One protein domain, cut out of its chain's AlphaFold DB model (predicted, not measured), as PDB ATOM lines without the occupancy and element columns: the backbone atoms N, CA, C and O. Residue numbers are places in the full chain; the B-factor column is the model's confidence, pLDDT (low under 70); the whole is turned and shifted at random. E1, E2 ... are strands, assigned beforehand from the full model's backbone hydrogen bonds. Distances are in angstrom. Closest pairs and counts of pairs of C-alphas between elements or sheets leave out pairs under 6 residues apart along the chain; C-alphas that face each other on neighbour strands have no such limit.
ATOM      1  N   ASN A   3     110.073  15.208 270.714       94.12
ATOM      2  CA  ASN A   3     110.782  16.476 270.603       94.12
ATOM      3  C   ASN A   3     111.435  16.822 271.944       94.12
ATOM      4  O   ASN A   3     110.788  16.741 272.990       94.12
ATOM      5  N   TYR A   4     112.702  17.211 271.899       95.50
ATOM      6  CA  TYR A   4     113.475  17.612 273.061       95.50
ATOM      7  C   TYR A   4     114.170  18.938 272.800       95.50
ATOM      8  O   TYR A   4     114.589  19.241 271.680       95.50
ATOM      9  N   ILE A   5     114.335  19.697 273.873       95.81
ATOM     10  CA  ILE A   5     115.148  20.900 273.915       95.81
ATOM     11  C   ILE A   5     116.441  20.621 274.667       95.81
ATOM     12  O   ILE A   5     116.446  19.960 275.705       95.81
ATOM     13  N   LEU A   6     117.532  21.175 274.156       94.19
ATOM     14  CA  LEU A   6     118.770  21.344 274.900       94.19
ATOM     15  C   LEU A   6     118.826  22.797 275.363       94.19
ATOM     16  O   LEU A   6     118.758  23.717 274.539       94.19
ATOM     17  N   TYR A   7     118.956  23.011 276.664       92.50
ATOM     18  CA  TYR A   7     119.040  24.345 277.250       92.50
ATOM     19  C   TYR A   7     120.273  24.472 278.139       92.50
ATOM     20  O   TYR A   7     120.764  23.489 278.695       92.50
ATOM     21  N   ARG A   8     120.814  25.688 278.238       90.31
ATOM     22  CA  ARG A   8     121.969  25.983 279.095       90.31
ATOM     23  C   ARG A   8     121.507  26.163 280.539       90.31
ATOM     24  O   ARG A   8     120.646  27.001 280.760       90.31
ATOM     25  N   THR A   9     122.104  25.446 281.489       86.25
ATOM     26  CA  THR A   9     121.754  25.463 282.926       86.25
ATOM     27  C   THR A   9     122.613  26.406 283.768       86.25
ATOM     28  O   THR A   9     122.254  26.727 284.900       86.25
ATOM     29  N   VAL A  10     123.749  26.855 283.230       73.88
ATOM     30  CA  VAL A  10     124.670  27.770 283.917       73.88
ATOM     31  C   VAL A  10     124.344  29.229 283.624       73.88
ATOM     32  O   VAL A  10     124.110  29.609 282.474       73.88
ATOM     33  N   ASP A  11     124.387  30.051 284.673       71.94
ATOM     34  CA  ASP A  11     124.330  31.504 284.549       71.94
ATOM     35  C   ASP A  11     125.598  31.996 283.855       71.94
ATOM     36  O   ASP A  11     126.713  31.741 284.317       71.94
ATOM     37  N   PHE A  12     125.446  32.759 282.776       70.94
ATOM     38  CA  PHE A  12     126.564  33.559 282.296       70.94
ATOM     39  C   PHE A  12     126.656  34.790 283.195       70.94
ATOM     40  O   PHE A  12     125.866  35.717 283.047       70.94
ATOM     41  N   THR A  13     127.551  34.796 284.179       76.12
ATOM     42  CA  THR A  13     127.736  35.965 285.048       76.12
ATOM     43  C   THR A  13     128.755  36.919 284.445       76.12
ATOM     44  O   THR A  13     129.871  36.509 284.123       76.12
ATOM     45  N   VAL A  14     128.405  38.197 284.342       79.56
ATOM     46  CA  VAL A  14     129.340  39.260 283.960       79.56
ATOM     47  C   VAL A  14     129.625  40.103 285.193       79.56
ATOM     48  O   VAL A  14     128.708  40.552 285.876       79.56
ATOM     49  N   THR A  15     130.905  40.318 285.478       87.06
ATOM     50  CA  THR A  15     131.352  41.232 286.534       87.06
ATOM     51  C   THR A  15     131.969  42.447 285.865       87.06
ATOM     52  O   THR A  15     132.802  42.301 284.971       87.06
ATOM     53  N   GLY A  16     131.539  43.645 286.258       85.75
ATOM     54  CA  GLY A  16     132.155  44.877 285.768       85.75
ATOM     55  C   GLY A  16     133.595  45.017 286.267       85.75
ATOM     56  O   GLY A  16     133.956  44.468 287.309       85.75
ATOM     57  N   ALA A  17     134.425  45.761 285.535       92.25
ATOM     58  CA  ALA A  17     135.775  46.072 285.993       92.25
ATOM     59  C   ALA A  17     135.727  46.910 287.288       92.25
ATOM     60  O   ALA A  17     134.827  47.745 287.439       92.25
ATOM     61  N   PRO A  18     136.677  46.713 288.218       93.44
ATOM     62  CA  PRO A  18     136.764  47.541 289.408       93.44
ATOM     63  C   PRO A  18     137.060  48.997 289.036       93.44
ATOM     64  O   PRO A  18     137.817  49.271 288.102       93.44
ATOM     65  N   TYR A  19     136.475  49.930 289.782       92.81
ATOM     66  CA  TYR A  19     136.668  51.368 289.595       92.81
ATOM     67  C   TYR A  19     136.834  52.075 290.941       92.81
ATOM     68  O   TYR A  19     136.381  51.582 291.971       92.81
ATOM     69  N   THR A  20     137.481  53.238 290.938       96.50
ATOM     70  CA  THR A  20     137.560  54.091 292.128       96.50
ATOM     71  C   THR A  20     136.309  54.953 292.202       96.50
ATOM     72  O   THR A  20     136.050  55.740 291.289       96.50
ATOM     73  N   ASP A  21     135.532  54.811 293.271       93.31
ATOM     74  CA  ASP A  21     134.366  55.651 293.526       93.31
ATOM     75  C   ASP A  21     134.826  57.073 293.906       93.31
ATOM     76  O   ASP A  21     135.503  57.240 294.922       93.31
ATOM     77  N   PRO A  22     134.474  58.113 293.129       91.62
ATOM     78  CA  PRO A  22     134.908  59.482 293.393       91.62
ATOM     79  C   PRO A  22     134.315  60.088 294.675       91.62
ATOM     80  O   PRO A  22     134.865  61.064 295.180       91.62
ATOM     81  N   ALA A  23     133.217  59.544 295.210       92.75
ATOM     82  CA  ALA A  23     132.600  60.053 296.436       92.75
ATOM     83  C   ALA A  23     133.307  59.547 297.703       92.75
ATOM     84  O   ALA A  23     133.392  60.263 298.700       92.75
ATOM     85  N   THR A  24     133.811  58.314 297.666       92.56
ATOM     86  CA  THR A  24     134.407  57.631 298.829       92.56
ATOM     87  C   THR A  24     135.912  57.406 298.690       92.56
ATOM     88  O   THR A  24     136.579  57.061 299.665       92.56
ATOM     89  N   ASN A  25     136.460  57.620 297.491       92.38
ATOM     90  CA  ASN A  25     137.835  57.324 297.093       92.38
ATOM     91  C   ASN A  25     138.241  55.855 297.339       92.38
ATOM     92  O   ASN A  25     139.419  55.549 297.529       92.38
ATOM     93  N   GLN A  26     137.261  54.944 297.356       95.50
ATOM     94  CA  GLN A  26     137.464  53.509 297.540       95.50
ATOM     95  C   GLN A  26     137.385  52.761 296.211       95.50
ATOM     96  O   GLN A  26     136.675  53.165 295.292       95.50
ATOM     97  N   VAL A  27     138.096  51.635 296.120       94.56
ATOM     98  CA  VAL A  27     137.971  50.717 294.984       94.56
ATOM     99  C   VAL A  27     136.700  49.892 295.159       94.56
ATOM    100  O   VAL A  27     136.579  49.117 296.107       94.56
ATOM    101  N   VAL A  28     135.771  50.037 294.221       94.88
ATOM    102  CA  VAL A  28     134.523  49.279 294.153       94.88
ATOM    103  C   VAL A  28     134.662  48.223 293.067       94.88
ATOM    104  O   VAL A  28     134.963  48.534 291.917       94.88
ATOM    105  N   THR A  29     134.421  46.962 293.427       92.88
ATOM    106  CA  THR A  29     134.218  45.886 292.448       92.88
ATOM    107  C   THR A  29     132.713  45.691 292.280       92.88
ATOM    108  O   THR A  29     132.051  45.353 293.265       92.88
ATOM    109  N   PRO A  30     132.146  45.925 291.085       91.50
ATOM    110  CA  PRO A  30     130.733  45.671 290.830       91.50
ATOM    111  C   PRO A  30     130.353  44.233 291.182       91.50
ATOM    112  O   PRO A  30     131.112  43.304 290.909       91.50
ATOM    113  N   ALA A  31     129.167  44.037 291.755       89.75
ATOM    114  CA  ALA A  31     128.645  42.693 291.957       89.75
ATOM    115  C   ALA A  31     128.428  42.002 290.592       89.75
ATOM    116  O   ALA A  31     127.997  42.666 289.641       89.75
ATOM    117  N   PRO A  32     128.707  40.690 290.471       84.19
ATOM    118  CA  PRO A  32     128.370  39.936 289.273       84.19
ATOM    119  C   PRO A  32     126.867  40.013 288.996       84.19
ATOM    120  O   PRO A  32     126.045  39.857 289.900       84.19
ATOM    121  N   VAL A  33     126.514  40.215 287.729       82.25
ATOM    122  CA  VAL A  33     125.133  40.172 287.243       82.25
ATOM    123  C   VAL A  33     124.949  38.992 286.301       82.25
ATOM    124  O   VAL A  33     125.833  38.666 285.509       82.25
ATOM    125  N   VAL A  34     123.792  38.341 286.386       76.00
ATOM    126  CA  VAL A  34     123.409  37.272 285.461       76.00
ATOM    127  C   VAL A  34     123.076  37.905 284.109       76.00
ATOM    128  O   VAL A  34     122.135  38.688 284.001       76.00
ATOM    129  N   ALA A  35     123.872  37.594 283.091       72.56
ATOM    130  CA  ALA A  35     123.755  38.133 281.740       72.56
ATOM    131  C   ALA A  35     122.895  37.266 280.806       72.56
ATOM    132  O   ALA A  35     122.392  37.777 279.810       72.56
ATOM    133  N   ASP A  36     122.697  35.981 281.118       71.69
ATOM    134  CA  ASP A  36     121.821  35.076 280.364       71.69
ATOM    135  C   ASP A  36     121.018  34.176 281.327       71.69
ATOM    136  O   ASP A  36     121.548  33.752 282.355       71.69
ATOM    137  N   PRO A  37     119.760  33.838 280.998       68.19
ATOM    138  CA  PRO A  37     118.914  32.993 281.835       68.19
ATOM    139  C   PRO A  37     119.350  31.514 281.806       68.19
ATOM    140  O   PRO A  37     119.616  30.977 280.729       68.19
ATOM    141  N   LYS A  38     119.277  30.823 282.963       75.44
ATOM    142  CA  LYS A  38     119.510  29.363 283.203       75.44
ATOM    143  C   LYS A  38     118.684  28.379 282.360       75.44
ATOM    144  O   LYS A  38     118.664  27.180 282.620       75.44
ATOM    145  N   GLY A  39     117.912  28.903 281.426       84.81
ATOM    146  CA  GLY A  39     116.878  28.203 280.691       84.81
ATOM    147  C   GLY A  39     116.971  28.362 279.189       84.81
ATOM    148  O   GLY A  39     116.074  27.933 278.473       84.81
ATOM    149  N   LYS A  40     117.984  29.064 278.682       90.50
ATOM    150  CA  LYS A  40     117.994  29.450 277.274       90.50
ATOM    151  C   LYS A  40     118.110  28.213 276.390       90.50
ATOM    152  O   LYS A  40     119.120  27.507 276.448       90.50
ATOM    153  N   VAL A  41     117.089  27.968 275.576       92.38
ATOM    154  CA  VAL A  41     117.080  26.873 274.605       92.38
ATOM    155  C   VAL A  41     118.086  27.184 273.510       92.38
ATOM    156  O   VAL A  41     118.040  28.252 272.899       92.38
ATOM    157  N   ILE A  42     118.999  26.254 273.257       92.06
ATOM    158  CA  ILE A  42     120.042  26.396 272.235       92.06
ATOM    159  C   ILE A  42     119.842  25.449 271.051       92.06
ATOM    160  O   ILE A  42     120.389  25.698 269.980       92.06
ATOM    161  N   LEU A  43     119.056  24.385 271.229       92.81
ATOM    162  CA  LEU A  43     118.766  23.399 270.194       92.81
ATOM    163  C   LEU A  43     117.409  22.740 270.458       92.81
ATOM    164  O   LEU A  43     117.060  22.482 271.609       92.81
ATOM    165  N   THR A  44     116.692  22.422 269.384       92.38
ATOM    166  CA  THR A  44     115.531  21.525 269.370       92.38
ATOM    167  C   THR A  44     115.862  20.310 268.501       92.38
ATOM    168  O   THR A  44     116.445  20.458 267.423       92.38
ATOM    169  N   GLN A  45     115.537  19.097 268.953       90.56
ATOM    170  CA  GLN A  45     115.803  17.877 268.187       90.56
ATOM    171  C   GLN A  45     114.793  16.764 268.487       90.56
ATOM    172  O   GLN A  45     114.344  16.581 269.616       90.56
ATOM    173  N   GLN A  46     114.477  15.973 267.458       92.44
ATOM    174  CA  GLN A  46     113.760  14.708 267.603       92.44
ATOM    175  C   GLN A  46     114.714  13.619 268.087       92.44
ATOM    176  O   GLN A  46     115.671  13.279 267.391       92.44
ATOM    177  N   ILE A  47     114.434  13.049 269.256       91.25
ATOM    178  CA  ILE A  47     115.271  12.019 269.877       91.25
ATOM    179  C   ILE A  47     114.442  10.745 270.045       91.25
ATOM    180  O   ILE A  47     113.297  10.773 270.511       91.25
ATOM    181  N   ALA A  48     114.995   9.617 269.597       89.25
ATOM    182  CA  ALA A  48     114.357   8.309 269.716       89.25
ATOM    183  C   ALA A  48     114.475   7.747 271.135       89.25
ATOM    184  O   ALA A  48     113.468   7.298 271.674       89.25
ATOM    185  N   ASP A  49     115.676   7.840 271.708       90.06
ATOM    186  CA  ASP A  49     116.013   7.390 273.053       90.06
ATOM    187  C   ASP A  49     116.931   8.428 273.738       90.06
ATOM    188  O   ASP A  49     118.112   8.531 273.383       90.06
ATOM    189  N   PRO A  50     116.406   9.249 274.668       86.06
ATOM    190  CA  PRO A  50     117.179  10.296 275.331       86.06
ATOM    191  C   PRO A  50     118.246   9.753 276.286       86.06
ATOM    192  O   PRO A  50     119.198  10.476 276.568       86.06
ATOM    193  N   GLU A  51     118.145   8.504 276.751       87.62
ATOM    194  CA  GLU A  51     119.125   7.923 277.683       87.62
ATOM    195  C   GLU A  51     120.490   7.704 277.018       87.62
ATOM    196  O   GLU A  51     121.526   7.668 277.680       87.62
ATOM    197  N   THR A  52     120.511   7.625 275.687       89.19
ATOM    198  CA  THR A  52     121.741   7.501 274.891       89.19
ATOM    199  C   THR A  52     122.460   8.833 274.660       89.19
ATOM    200  O   THR A  52     123.575   8.857 274.133       89.19
ATOM    201  N   VAL A  53     121.847   9.957 275.045       88.75
ATOM    202  CA  VAL A  53     122.381  11.297 274.793       88.75
ATOM    203  C   VAL A  53     123.240  11.745 275.967       88.75
ATOM    204  O   VAL A  53     122.754  12.007 277.063       88.75
ATOM    205  N   THR A  54     124.541  11.896 275.723       92.44
ATOM    206  CA  THR A  54     125.445  12.518 276.696       92.44
ATOM    207  C   THR A  54     125.347  14.036 276.585       92.44
ATOM    208  O   THR A  54     125.688  14.611 275.551       92.44
ATOM    209  N   VAL A  55     124.888  14.689 277.652       89.94
ATOM    210  CA  VAL A  55     124.777  16.150 277.712       89.94
ATOM    211  C   VAL A  55     126.032  16.739 278.371       89.94
ATOM    212  O   VAL A  55     126.378  16.314 279.475       89.94
ATOM    213  N   PRO A  56     126.733  17.697 277.729       88.38
ATOM    214  CA  PRO A  56     127.884  18.360 278.336       88.38
ATOM    215  C   PRO A  56     127.511  19.146 279.597       88.38
ATOM    216  O   PRO A  56     126.376  19.603 279.749       88.38
ATOM    217  N   GLU A  57     128.493  19.372 280.469       88.06
ATOM    218  CA  GLU A  57     128.309  20.201 281.662       88.06
ATOM    219  C   GLU A  57     127.798  21.606 281.298       88.06
ATOM    220  O   GLU A  57     128.194  22.206 280.295       88.06
ATOM    221  N   GLY A  58     126.885  22.125 282.119       86.44
ATOM    222  CA  GLY A  58     126.237  23.412 281.886       86.44
ATOM    223  C   GLY A  58     125.092  23.375 280.873       86.44
ATOM    224  O   GLY A  58     124.558  24.434 280.536       86.44
ATOM    225  N   PHE A  59     124.680  22.189 280.425       90.00
ATOM    226  CA  PHE A  59     123.474  21.980 279.631       90.00
ATOM    227  C   PHE A  59     122.592  20.894 280.244       90.00
ATOM    228  O   PHE A  59     123.050  20.054 281.017       90.00
ATOM    229  N   ALA A  60     121.313  20.910 279.890       92.00
ATOM    230  CA  ALA A  60     120.371  19.853 280.218       92.00
ATOM    231  C   ALA A  60     119.385  19.647 279.071       92.00
ATOM    232  O   ALA A  60     119.128  20.547 278.264       92.00
ATOM    233  N   LEU A  61     118.847  18.433 279.009       92.94
ATOM    234  CA  LEU A  61     117.815  18.049 278.065       92.94
ATOM    235  C   LEU A  61     116.447  18.100 278.759       92.94
ATOM    236  O   LEU A  61     116.326  17.690 279.913       92.94
ATOM    237  N   ALA A  62     115.417  18.567 278.063       93.56
ATOM    238  CA  ALA A  62     114.032  18.463 278.515       93.56
ATOM    239  C   ALA A  62     113.111  18.071 277.359       93.56
ATOM    240  O   ALA A  62     113.357  18.433 276.209       93.56
ATOM    241  N   ALA A  63     112.056  17.317 277.663       94.00
ATOM    242  CA  ALA A  63     111.031  16.983 276.684       94.00
ATOM    243  C   ALA A  63     110.184  18.226 276.367       94.00
ATOM    244  O   ALA A  63     109.753  18.938 277.273       94.00
ATOM    245  N   ASP A  64     109.922  18.453 275.084       93.88
ATOM    246  CA  ASP A  64     109.050  19.517 274.582       93.88
ATOM    247  C   ASP A  64     108.037  18.932 273.582       93.88
ATOM    248  O   ASP A  64     108.098  19.231 272.387       93.88
ATOM    249  N   PRO A  65     107.131  18.041 274.031       92.75
ATOM    250  CA  PRO A  65     106.243  17.289 273.142       92.75
ATOM    251  C   PRO A  65     105.339  18.188 272.288       92.75
ATOM    252  O   PRO A  65     104.993  17.805 271.173       92.75
ATOM    253  N   ASP A  66     105.024  19.388 272.781       93.12
ATOM    254  CA  ASP A  66     104.162  20.363 272.110       93.12
ATOM    255  C   ASP A  66     104.937  21.359 271.227       93.12
ATOM    256  O   ASP A  66     104.327  22.206 270.574       93.12
ATOM    257  N   GLY A  67     106.274  21.293 271.195       91.25
ATOM    258  CA  GLY A  67     107.107  22.206 270.402       91.25
ATOM    259  C   GLY A  67     107.015  23.668 270.852       91.25
ATOM    260  O   GLY A  67     107.079  24.582 270.026       91.25
ATOM    261  N   LYS A  68     106.816  23.901 272.150       93.94
ATOM    262  CA  LYS A  68     106.536  25.219 272.729       93.94
ATOM    263  C   LYS A  68     107.774  26.112 272.813       93.94
ATOM    264  O   LYS A  68     107.627  27.333 272.900       93.94
ATOM    265  N   TYR A  69     108.974  25.534 272.806       93.38
ATOM    266  CA  TYR A  69     110.202  26.256 273.136       93.38
ATOM    267  C   TYR A  69     111.175  26.311 271.947       93.38
ATOM    268  O   TYR A  69     112.094  25.494 271.848       93.38
ATOM    269  N   PRO A  70     111.020  27.286 271.030       93.00
ATOM    270  CA  PRO A  70     111.983  27.491 269.957       93.00
ATOM    271  C   PRO A  70     113.346  27.957 270.490       93.00
ATOM    272  O   PRO A  70     113.470  28.486 271.599       93.00
ATOM    273  N   ILE A  71     114.386  27.792 269.670       93.19
ATOM    274  CA  ILE A  71     115.756  28.210 269.995       93.19
ATOM    275  C   ILE A  71     115.786  29.706 270.352       93.19
ATOM    276  O   ILE A  71     115.169  30.534 269.685       93.19
ATOM    277  N   GLY A  72     116.512  30.049 271.415       88.31
ATOM    278  CA  GLY A  72     116.638  31.402 271.956       88.31
ATOM    279  C   GLY A  72     115.594  31.760 273.016       88.31
ATOM    280  O   GLY A  72     115.775  32.762 273.708       88.31
ATOM    281  N   THR A  73     114.540  30.955 273.187       91.25
ATOM    282  CA  THR A  73     113.549  31.170 274.251       91.25
ATOM    283  C   THR A  73     114.054  30.725 275.617       91.25
ATOM    284  O   THR A  73     115.041  29.998 275.738       91.25
ATOM    285  N   ILE A  74     113.367  31.191 276.658       90.00
ATOM    286  CA  ILE A  74     113.640  30.821 278.043       90.00
ATOM    287  C   ILE A  74     112.753  29.634 278.419       90.00
ATOM    288  O   ILE A  74     111.526  29.723 278.371       90.00
ATOM    289  N   TYR A  75     113.388  28.547 278.839       89.50
ATOM    290  CA  TYR A  75     112.770  27.394 279.468       89.50
ATOM    291  C   TYR A  75     113.072  27.395 280.967       89.50
ATOM    292  O   TYR A  75     114.223  27.294 281.373       89.50
TER     293      TYR A  75
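This is residues 3 to 75 of the 79 residues of an uncharacterized protein of Gluconacetobacter dulcium (UniProt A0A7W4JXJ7). With little regular structure, this is a small three-stranded sheet, E4-E1-E5, at one end of a long arm holding hairpin E2 and E3 and its long loop. The printed part has 73 residues, no named helix and five strands, E1 to E5 in chain order; under half of the residues are in them. The class is all strand, both sheets are antiparallel, and the extended rod has a radius of gyration of the C-alphas of 18.5 A and spans 61 by 23 by 11 A.

Find C-alpha 3 at (110.782, 16.476, 270.603); E1 runs 17.0 A to residue 8. Beside it find E4, residues 41 to 47, 15.7 A, and E5, residues 59 to 63, 13.7 A, ending at (111.031, 16.983, 276.684). E2 is residues 12 to 14, E3 33 to 36.

Look for N 6 and O 43, 2.9 A, between E1 and E4; N 5 and O 62, 2.8 A, between E1 and E5; N 35 and O 12, 2.7 A, in the hairpin.

C-alphas 23 and 48, the farthest apart, are 61.0 A apart. The printed part has no cut. Links E2 to E3 and E4 to E5 are long. Only residue 37 has pLDDT under 70.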